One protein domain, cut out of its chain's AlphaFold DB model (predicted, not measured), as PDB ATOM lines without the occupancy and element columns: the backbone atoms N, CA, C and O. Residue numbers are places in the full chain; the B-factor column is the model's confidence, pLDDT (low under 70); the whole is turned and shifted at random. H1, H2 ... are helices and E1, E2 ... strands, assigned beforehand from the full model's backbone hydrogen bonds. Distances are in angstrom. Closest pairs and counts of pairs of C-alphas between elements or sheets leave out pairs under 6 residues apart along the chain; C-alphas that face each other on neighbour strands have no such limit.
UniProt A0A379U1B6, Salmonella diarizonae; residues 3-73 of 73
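This is residues 3 to 73 of the 73 residues of a protein of Salmonella diarizonae (UniProt A0A379U1B6). A twisted three-stranded slab, E3, E4 and E5, has the small hairpin of E1 and E2 beside its edge strand E3, a short helix, H1, near one end, and a long loop, residues 15 to 36, from hairpin to slab. The 71 printed residues, under half in named elements, run E1, E2, E3, H1, E4, E5, mostly strand; both sheets are antiparallel, the larger ordered E3, E4, E5. The whole is elongated, 42 by 26 by 17 A, only just compact, close to loose, with radius of gyration of the C-alphas 13.2 A.

E1, residues 3 to 5, begins at C-alpha 3 (-100.927, -28.164, -4.776). E2 is 9 to 14, E3 37 to 42, H1 46 to 49, E4 52 to 59, 21.7 A long, and E5 65 to 72, 21.6 A, ending at C-alpha 72 (-108.943, -40.426, -2.192).

In hairpin E1 and E2, N 3 and O 11 are 2.8 A apart. The closest C-alphas of E1 and E3, Leu 5 and Leu 37, are 6.3 A apart. E3 and E4 are antiparallel, N 41 to O 53 2.9 A; hairpin E4 and E5 has N 54 to O 70 at 2.8 A. H1, too short for any O i to N i+4 pair, is not on the sheet.

The C-alphas farthest apart, Gly 16 and Glu 62, are 45.0 A apart. The printed part has no cut; the link E2 to E3 is long. Residue 73 is under pLDDT 70.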
ATOM      1  N   ILE A   3    -101.375 -28.636  -3.467       97.62
ATOM      2  CA  ILE A   3    -100.927 -28.164  -4.776       97.62
ATOM      3  C   ILE A   3    -100.961 -29.345  -5.736       97.62
ATOM      4  O   ILE A   3    -100.314 -30.366  -5.489       97.62
ATOM      5  N   THR A   4    -101.687 -29.191  -6.836       98.12
ATOM      6  CA  THR A   4    -101.637 -30.102  -7.975       98.12
ATOM      7  C   THR A   4    -100.535 -29.668  -8.933       98.12
ATOM      8  O   THR A   4    -100.322 -28.486  -9.204       98.12
ATOM      9  N   LEU A   5     -99.792 -30.642  -9.444       98.12
ATOM     10  CA  LEU A   5     -98.842 -30.452 -10.525       98.12
ATOM     11  C   LEU A   5     -99.364 -31.241 -11.719       98.12
ATOM     12  O   LEU A   5     -99.598 -32.445 -11.602       98.12
ATOM     13  N   LYS A   6     -99.469 -30.580 -12.875       97.38
ATOM     14  CA  LYS A   6    -100.019 -31.141 -14.122       97.38
ATOM     15  C   LYS A   6     -99.487 -32.540 -14.461       97.38
ATOM     16  O   LYS A   6    -100.236 -33.376 -14.951       97.38
ATOM     17  N   GLY A   7     -98.219 -32.813 -14.148       97.25
ATOM     18  CA  GLY A   7     -97.579 -34.117 -14.347       97.25
ATOM     19  C   GLY A   7     -98.103 -35.272 -13.479       97.25
ATOM     20  O   GLY A   7     -97.547 -36.360 -13.565       97.25
ATOM     21  N   GLY A   8     -99.127 -35.067 -12.642       97.62
ATOM     22  CA  GLY A   8     -99.747 -36.133 -11.844       97.62
ATOM     23  C   GLY A   8     -99.313 -36.182 -10.380       97.62
ATOM     24  O   GLY A   8     -99.494 -37.207  -9.736       97.62
ATOM     25  N   GLN A   9     -98.721 -35.111  -9.843       98.19
ATOM     26  CA  GLN A   9     -98.310 -35.070  -8.435       98.19
ATOM     27  C   GLN A   9     -99.258 -34.188  -7.629       98.19
ATOM     28  O   GLN A   9     -99.518 -33.049  -8.011       98.19
ATOM     29  N   LEU A  10     -99.699 -34.684  -6.476       98.12
ATOM     30  CA  LEU A  10    -100.327 -33.877  -5.435       98.12
ATOM     31  C   LEU A  10     -99.309 -33.665  -4.317       98.12
ATOM     32  O   LEU A  10     -98.707 -34.627  -3.845       98.12
ATOM     33  N   ARG A  11     -99.094 -32.422  -3.892       97.94
ATOM     34  CA  ARG A  11     -98.137 -32.080  -2.831       97.94
ATOM     35  C   ARG A  11     -98.772 -31.176  -1.787       97.94
ATOM     36  O   ARG A  11     -99.702 -30.429  -2.076       97.94
ATOM     37  N   HIS A  12     -98.239 -31.220  -0.573       96.94
ATOM     38  CA  HIS A  12     -98.631 -30.332   0.508       96.94
ATOM     39  C   HIS A  12     -97.559 -29.263   0.722       96.94
ATOM     40  O   HIS A  12     -96.393 -29.577   0.942       96.94
ATOM     41  N   TRP A  13     -97.956 -27.995   0.688       97.94
ATOM     42  CA  TRP A  13     -97.109 -26.883   1.102       97.94
ATOM     43  C   TRP A  13     -97.522 -26.356   2.474       97.94
ATOM     44  O   TRP A  13     -98.712 -26.136   2.740       97.94
ATOM     45  N   GLN A  14     -96.522 -26.097   3.316       97.62
ATOM     46  CA  GLN A  14     -96.690 -25.507   4.638       97.62
ATOM     47  C   GLN A  14     -95.599 -24.464   4.916       97.62
ATOM     48  O   GLN A  14     -94.408 -24.721   4.724       97.62
ATOM     49  N   ALA A  15     -95.996 -23.299   5.435       97.38
ATOM     50  CA  ALA A  15     -95.064 -22.253   5.851       97.38
ATOM     51  C   ALA A  15     -94.033 -22.793   6.863       97.38
ATOM     52  O   ALA A  15     -94.381 -23.534   7.783       97.38
ATOM     53  N   GLY A  16     -92.755 -22.463   6.659       97.94
ATOM     54  CA  GLY A  16     -91.638 -22.930   7.491       97.94
ATOM     55  C   GLY A  16     -91.187 -24.379   7.253       97.94
ATOM     56  O   GLY A  16     -90.093 -24.732   7.676       97.94
ATOM     57  N   ARG A  17     -91.979 -25.212   6.558       97.31
ATOM     58  CA  ARG A  17     -91.596 -26.586   6.166       97.31
ATOM     59  C   ARG A  17     -91.366 -26.748   4.664       97.31
ATOM     60  O   ARG A  17     -90.664 -27.663   4.253       97.31
ATOM     61  N   GLY A  18     -91.937 -25.860   3.853       97.69
ATOM     62  CA  GLY A  18     -91.834 -25.918   2.401       97.69
ATOM     63  C   GLY A  18     -92.796 -26.932   1.784       97.69
ATOM     64  O   GLY A  18     -93.892 -27.165   2.297       97.69
ATOM     65  N   LEU A  19     -92.396 -27.469   0.634       98.12
ATOM     66  CA  LEU A  19     -93.180 -28.394  -0.177       98.12
ATOM     67  C   LEU A  19     -92.833 -29.844   0.181       98.12
ATOM     68  O   LEU A  19     -91.658 -30.199   0.222       98.12
ATOM     69  N   SER A  20     -93.843 -30.679   0.408       98.06
ATOM     70  CA  SER A  20     -93.664 -32.108   0.671       98.06
ATOM     71  C   SER A  20     -93.223 -32.884  -0.571       98.06
ATOM     72  O   SER A  20     -93.375 -32.416  -1.708       98.06
ATOM     73  N   ASP A  21     -92.795 -34.126  -0.360       98.19
ATOM     74  CA  ASP A  21     -92.791 -35.157  -1.399       98.19
ATOM     75  C   ASP A  21     -94.211 -35.413  -1.949       98.19
ATOM     76  O   ASP A  21     -95.200 -35.018  -1.313       98.19
ATOM     77  N   PRO A  22     -94.344 -36.030  -3.143       97.19
ATOM     78  CA  PRO A  22     -95.643 -36.380  -3.709       97.19
ATOM     79  C   PRO A  22     -96.451 -37.284  -2.774       97.19
ATOM     80  O   PRO A  22     -95.942 -38.272  -2.251       97.19
ATOM     81  N   LEU A  23     -97.728 -36.956  -2.598       95.25
ATOM     82  CA  LEU A  23     -98.672 -37.790  -1.867       95.25
ATOM     83  C   LEU A  23     -99.005 -39.047  -2.681       95.25
ATOM     84  O   LEU A  23     -99.112 -39.002  -3.908       95.25
ATOM     85  N   ALA A  24     -99.173 -40.171  -1.986       93.81
ATOM     86  CA  ALA A  24     -99.586 -41.436  -2.586       93.81
ATOM     87  C   ALA A  24    -101.094 -41.452  -2.903       93.81
ATOM     88  O   ALA A  24    -101.849 -40.600  -2.439       93.81
ATOM     89  N   GLY A  25    -101.536 -42.438  -3.690       91.44
ATOM     90  CA  GLY A  25    -102.957 -42.632  -4.016       91.44
ATOM     91  C   GLY A  25    -103.524 -41.654  -5.052       91.44
ATOM     92  O   GLY A  25    -104.725 -41.664  -5.305       91.44
ATOM     93  N   VAL A  26    -102.678 -40.824  -5.668       95.31
ATOM     94  CA  VAL A  26    -103.076 -39.935  -6.767       95.31
ATOM     95  C   VAL A  26    -103.294 -40.765  -8.042       95.31
ATOM     96  O   VAL A  26    -102.435 -41.590  -8.370       95.31
ATOM     97  N   PRO A  27    -104.406 -40.568  -8.779       94.06
ATOM     98  CA  PRO A  27    -104.658 -41.271 -10.031       94.06
ATOM     99  C   PRO A  27    -103.541 -41.061 -11.054       94.06
ATOM    100  O   PRO A  27    -102.947 -39.984 -11.148       94.06
ATOM    101  N   LYS A  28    -103.291 -42.081 -11.879       94.38
ATOM    102  CA  LYS A  28    -102.468 -41.904 -13.075       94.38
ATOM    103  C   LYS A  28    -103.195 -40.954 -14.025       94.38
ATOM    104  O   LYS A  28    -104.369 -41.156 -14.312       94.38
ATOM    105  N   VAL A  29    -102.476 -39.963 -14.544       96.19
ATOM    106  CA  VAL A  29    -103.039 -38.949 -15.443       96.19
ATOM    107  C   VAL A  29    -102.444 -39.042 -16.842       96.19
ATOM    108  O   VAL A  29    -101.316 -39.500 -17.035       96.19
ATOM    109  N   TRP A  30    -103.187 -38.544 -17.823       96.94
ATOM    110  CA  TRP A  30    -102.699 -38.274 -19.166       96.94
ATOM    111  C   TRP A  30    -102.182 -36.829 -19.250       96.94
ATOM    112  O   TRP A  30    -102.935 -35.883 -19.469       96.94
ATOM    113  N   ALA A  31    -100.878 -36.648 -19.032       96.31
ATOM    114  CA  ALA A  31    -100.227 -35.336 -18.987       96.31
ATOM    115  C   ALA A  31     -99.749 -34.859 -20.374       96.31
ATOM    116  O   ALA A  31     -98.550 -34.736 -20.615       96.31
ATOM    117  N   ASN A  32    -100.678 -34.575 -21.289       93.75
ATOM    118  CA  ASN A  32    -100.378 -34.080 -22.639       93.75
ATOM    119  C   ASN A  32    -101.249 -32.874 -22.999       93.75
ATOM    120  O   ASN A  32    -102.407 -32.796 -22.597       93.75
ATOM    121  N   GLY A  33    -100.719 -31.930 -23.785       91.69
ATOM    122  CA  GLY A  33    -101.479 -30.749 -24.213       91.69
ATOM    123  C   GLY A  33    -102.012 -29.960 -23.013       91.69
ATOM    124  O   GLY A  33    -101.219 -29.445 -22.234       91.69
ATOM    125  N   GLN A  34    -103.332 -29.885 -22.842       92.44
ATOM    126  CA  GLN A  34    -103.979 -29.274 -21.666       92.44
ATOM    127  C   GLN A  34    -104.331 -30.288 -20.560       92.44
ATOM    128  O   GLN A  34    -104.708 -29.887 -19.465       92.44
ATOM    129  N   GLY A  35    -104.179 -31.586 -20.822       95.00
ATOM    130  CA  GLY A  35    -104.446 -32.657 -19.870       95.00
ATOM    131  C   GLY A  35    -103.365 -32.807 -18.796       95.00
ATOM    132  O   GLY A  35    -102.208 -32.408 -18.973       95.00
ATOM    133  N   GLY A  36    -103.762 -33.394 -17.671       97.44
ATOM    134  CA  GLY A  36    -102.918 -33.673 -16.517       97.44
ATOM    135  C   GLY A  36    -103.752 -33.819 -15.248       97.44
ATOM    136  O   GLY A  36    -104.961 -34.021 -15.324       97.44
ATOM    137  N   LEU A  37    -103.116 -33.692 -14.086       98.31
ATOM    138  CA  LEU A  37    -103.830 -33.452 -12.829       98.31
ATOM    139  C   LEU A  37    -104.248 -31.980 -12.765       98.31
ATOM    140  O   LEU A  37    -103.413 -31.105 -13.006       98.31
ATOM    141  N   LEU A  38    -105.518 -31.726 -12.466       97.00
ATOM    142  CA  LEU A  38    -106.134 -30.407 -12.579       97.00
ATOM    143  C   LEU A  38    -106.468 -29.862 -11.186       97.00
ATOM    144  O   LEU A  38    -105.566 -29.375 -10.506       97.00
ATOM    145  N   ASP A  39    -107.719 -29.964 -10.737       97.19
ATOM    146  CA  ASP A  39    -108.156 -29.395  -9.461       97.19
ATOM    147  C   ASP A  39    -108.049 -30.373  -8.293       97.19
ATOM    148  O   ASP A  39    -108.087 -31.595  -8.456       97.19
ATOM    149  N   VAL A  40    -107.974 -29.797  -7.091       97.56
ATOM    150  CA  VAL A  40    -108.144 -30.490  -5.815       97.56
ATOM    151  C   VAL A  40    -109.129 -29.733  -4.932       97.56
ATOM    152  O   VAL A  40    -108.984 -28.531  -4.712       97.56
ATOM    153  N   VAL A  41    -110.119 -30.441  -4.387       97.12
ATOM    154  CA  VAL A  41    -111.133 -29.869  -3.492       97.12
ATOM    155  C   VAL A  41    -111.289 -30.752  -2.261       97.12
ATOM    156  O   VAL A  41    -111.354 -31.976  -2.365       97.12
ATOM    157  N   LEU A  42    -111.350 -30.146  -1.075       95.81
ATOM    158  CA  LEU A  42    -111.643 -30.880   0.157       95.81
ATOM    159  C   LEU A  42    -113.113 -31.315   0.156       95.81
ATOM    160  O   LEU A  42    -113.989 -30.524  -0.191       95.81
ATOM    161  N   ALA A  43    -113.401 -32.549   0.570       95.81
ATOM    162  CA  ALA A  43    -114.781 -32.955   0.802       95.81
ATOM    163  C   ALA A  43    -115.433 -32.074   1.892       95.81
ATOM    164  O   ALA A  43    -114.733 -31.602   2.794       95.81
ATOM    165  N   PRO A  44    -116.765 -31.877   1.868       97.25
ATOM    166  CA  PRO A  44    -117.456 -31.088   2.891       97.25
ATOM    167  C   PRO A  44    -117.208 -31.583   4.326       97.25
ATOM    168  O   PRO A  44    -117.172 -30.789   5.260       97.25
ATOM    169  N   ASP A  45    -116.991 -32.889   4.491       97.06
ATOM    170  CA  ASP A  45    -116.722 -33.573   5.759       97.06
ATOM    171  C   ASP A  45    -115.226 -33.876   5.979       97.06
ATOM    172  O   ASP A  45    -114.874 -34.767   6.753       97.06
ATOM    173  N   PHE A  46    -114.312 -33.159   5.310       94.81
ATOM    174  CA  PHE A  46    -112.871 -33.458   5.323       94.81
ATOM    175  C   PHE A  46    -112.266 -33.564   6.729       94.81
ATOM    176  O   PHE A  46    -111.337 -34.342   6.946       94.81
ATOM    177  N   ALA A  47    -112.782 -32.801   7.697       94.75
ATOM    178  CA  ALA A  47    -112.318 -32.868   9.081       94.75
ATOM    179  C   ALA A  47    -112.473 -34.277   9.688       94.75
ATOM    180  O   ALA A  47    -111.659 -34.667  10.527       94.75
ATOM    181  N   GLN A  48    -113.473 -35.038   9.237       96.25
ATOM    182  CA  GLN A  48    -113.738 -36.413   9.650       96.25
ATOM    183  C   GLN A  48    -113.221 -37.426   8.623       96.25
ATOM    184  O   GLN A  48    -112.542 -38.379   8.994       96.25
ATOM    185  N   SER A  49    -113.523 -37.217   7.338       95.31
ATOM    186  CA  SER A  49    -113.281 -38.203   6.277       95.31
ATOM    187  C   SER A  49    -111.870 -38.174   5.706       95.31
ATOM    188  O   SER A  49    -111.449 -39.150   5.094       95.31
ATOM    189  N   ARG A  50    -111.164 -37.041   5.846       91.12
ATOM    190  CA  ARG A  50    -109.885 -36.751   5.173       91.12
ATOM    191  C   ARG A  50    -109.929 -36.900   3.646       91.12
ATOM    192  O   ARG A  50    -108.886 -36.934   3.004       91.12
ATOM    193  N   ARG A  51    -111.126 -36.906   3.051       94.25
ATOM    194  CA  ARG A  51    -111.320 -37.125   1.617       94.25
ATOM    195  C   ARG A  51    -111.090 -35.864   0.794       94.25
ATOM    196  O   ARG A  51    -111.665 -34.813   1.072       94.25
ATOM    197  N   VAL A  52    -110.346 -35.997  -0.293       95.25
ATOM    198  CA  VAL A  52    -110.245 -34.973  -1.336       95.25
ATOM    199  C   VAL A  52    -110.798 -35.484  -2.656       95.25
ATOM    200  O   VAL A  52    -110.726 -36.675  -2.951       95.25
ATOM    201  N   TRP A  53    -111.334 -34.564  -3.447       97.06
ATOM    202  CA  TRP A  53    -111.733 -34.776  -4.831       97.06
ATOM    203  C   TRP A  53    -110.664 -34.219  -5.757       97.06
ATOM    204  O   TRP A  53    -110.118 -33.145  -5.496       97.06
ATOM    205  N   LEU A  54    -110.385 -34.946  -6.832       98.00
ATOM    206  CA  LEU A  54    -109.423 -34.583  -7.860       98.00
ATOM    207  C   LEU A  54    -110.103 -34.627  -9.221       98.00
ATOM    208  O   LEU A  54    -110.769 -35.614  -9.536       98.00
ATOM    209  N   SER A  55    -109.889 -33.601 -10.041       97.94
ATOM    210  CA  SER A  55    -110.158 -33.684 -11.477       97.94
ATOM    211  C   SER A  55    -108.854 -33.936 -12.231       97.94
ATOM    212  O   SER A  55    -107.790 -33.419 -11.875       97.94
ATOM    213  N   TYR A  56    -108.906 -34.784 -13.250       98.00
ATOM    214  CA  TYR A  56    -107.732 -35.147 -14.033       98.00
ATOM    215  C   TYR A  56    -108.117 -35.557 -15.448       98.00
ATOM    216  O   TYR A  56    -109.235 -35.994 -15.693       98.00
ATOM    217  N   ALA A  57    -107.189 -35.421 -16.387       97.19
ATOM    218  CA  ALA A  57    -107.336 -36.033 -17.696       97.19
ATOM    219  C   ALA A  57    -106.907 -37.499 -17.627       97.19
ATOM    220  O   ALA A  57    -105.813 -37.806 -17.141       97.19
ATOM    221  N   GLU A  58    -107.729 -38.390 -18.162       94.94
ATOM    222  CA  GLU A  58    -107.377 -39.784 -18.410       94.94
ATOM    223  C   GLU A  58    -107.501 -40.099 -19.893       94.94
ATOM    224  O   GLU A  58    -108.231 -39.427 -20.620       94.94
ATOM    225  N   ALA A  59    -106.748 -41.102 -20.335       92.38
ATOM    226  CA  ALA A  59    -106.847 -41.622 -21.684       92.38
ATOM    227  C   ALA A  59    -107.237 -43.094 -21.638       92.38
ATOM    228  O   ALA A  59    -106.753 -43.844 -20.782       92.38
ATOM    229  N   ASP A  60    -108.092 -43.495 -22.570       89.81
ATOM    230  CA  ASP A  60    -108.394 -44.898 -22.800       89.81
ATOM    231  C   ASP A  60    -107.216 -45.621 -23.486       89.81
ATOM    232  O   ASP A  60    -106.136 -45.067 -23.719       89.81
ATOM    233  N   ARG A  61    -107.409 -46.906 -23.799       86.94
ATOM    234  CA  ARG A  61    -106.385 -47.726 -24.467       86.94
ATOM    235  C   ARG A  61    -106.146 -47.327 -25.925       86.94
ATOM    236  O   ARG A  61    -105.122 -47.714 -26.478       86.94
ATOM    237  N   GLU A  62    -107.072 -46.593 -26.527       86.88
ATOM    238  CA  GLU A  62    -107.018 -46.135 -27.916       86.88
ATOM    239  C   GLU A  62    -106.370 -44.742 -28.027       86.88
ATOM    240  O   GLU A  62    -106.041 -44.294 -29.123       86.88
ATOM    241  N   GLY A  63    -106.105 -44.088 -26.890       80.94
ATOM    242  CA  GLY A  63    -105.476 -42.775 -26.814       80.94
ATOM    243  C   GLY A  63    -106.467 -41.613 -26.838       80.94
ATOM    244  O   GLY A  63    -106.030 -40.461 -26.887       80.94
ATOM    245  N   ASN A  64    -107.774 -41.881 -26.762       87.19
ATOM    246  CA  ASN A  64    -108.777 -40.832 -26.602       87.19
ATOM    247  C   ASN A  64    -108.715 -40.313 -25.166       87.19
ATOM    248  O   ASN A  64    -108.765 -41.101 -24.220       87.19
ATOM    249  N   ALA A  65    -108.605 -38.994 -24.999       89.06
ATOM    250  CA  ALA A  65    -108.453 -38.365 -23.692       89.06
ATOM    251  C   ALA A  65    -109.663 -37.503 -23.317       89.06
ATOM    252  O   ALA A  65    -110.203 -36.775 -24.150       89.06
ATOM    253  N   GLY A  66    -110.045 -37.549 -22.041       87.75
ATOM    254  CA  GLY A  66    -111.145 -36.770 -21.475       87.75
ATOM    255  C   GLY A  66    -110.917 -36.431 -20.003       87.75
ATOM    256  O   GLY A  66    -110.009 -36.962 -19.365       87.75
ATOM    257  N   THR A  67    -111.727 -35.519 -19.465       89.56
ATOM    258  CA  THR A  67    -111.667 -35.125 -18.048       89.56
ATOM    259  C   THR A  67    -112.503 -36.075 -17.194       89.56
ATOM    260  O   THR A  67    -113.686 -36.268 -17.457       89.56
ATOM    261  N   ALA A  68    -111.900 -36.600 -16.132       89.38
ATOM    262  CA  ALA A  68    -112.512 -37.441 -15.116       89.38
ATOM    263  C   ALA A  68    -112.429 -36.786 -13.728       89.38
ATOM    264  O   ALA A  68    -111.665 -35.841 -13.501       89.38
ATOM    265  N   VAL A  69    -113.225 -37.305 -12.791       85.81
ATOM    266  CA  VAL A  69    -113.211 -36.918 -11.375       85.81
ATOM    267  C   VAL A  69    -113.105 -38.174 -10.516       85.81
ATOM    268  O   VAL A  69    -113.855 -39.128 -10.709       85.81
ATOM    269  N   GLY A  70    -112.198 -38.158  -9.543       86.31
ATOM    270  CA  GLY A  70    -112.001 -39.230  -8.568       86.31
ATOM    271  C   GLY A  70    -111.790 -38.683  -7.159       86.31
ATOM    272  O   GLY A  70    -111.658 -37.475  -6.966       86.31
ATOM    273  N   PHE A  71    -111.755 -39.563  -6.160       85.31
ATOM    274  CA  PHE A  71    -111.495 -39.181  -4.770       85.31
ATOM    275  C   PHE A  71    -110.531 -40.149  -4.081       85.31
ATOM    276  O   PHE A  71    -110.437 -41.318  -4.451       85.31
ATOM    277  N   GLY A  72    -109.842 -39.655  -3.054       73.81
ATOM    278  CA  GLY A  72    -108.943 -40.426  -2.192       73.81
ATOM    279  C   GLY A  72    -108.895 -39.825  -0.786       73.81
ATOM    280  O   GLY A  72    -109.237 -38.654  -0.607       73.81
ATOM    281  N   GLY A  73    -108.533 -40.626   0.215       62.09
ATOM    282  CA  GLY A  73    -108.487 -40.245   1.631       62.09
ATOM    283  C   GLY A  73    -107.828 -41.323   2.471       62.09
ATOM    284  O   GLY A  73    -108.031 -42.508   2.125       62.09
TER     285      GLY A  73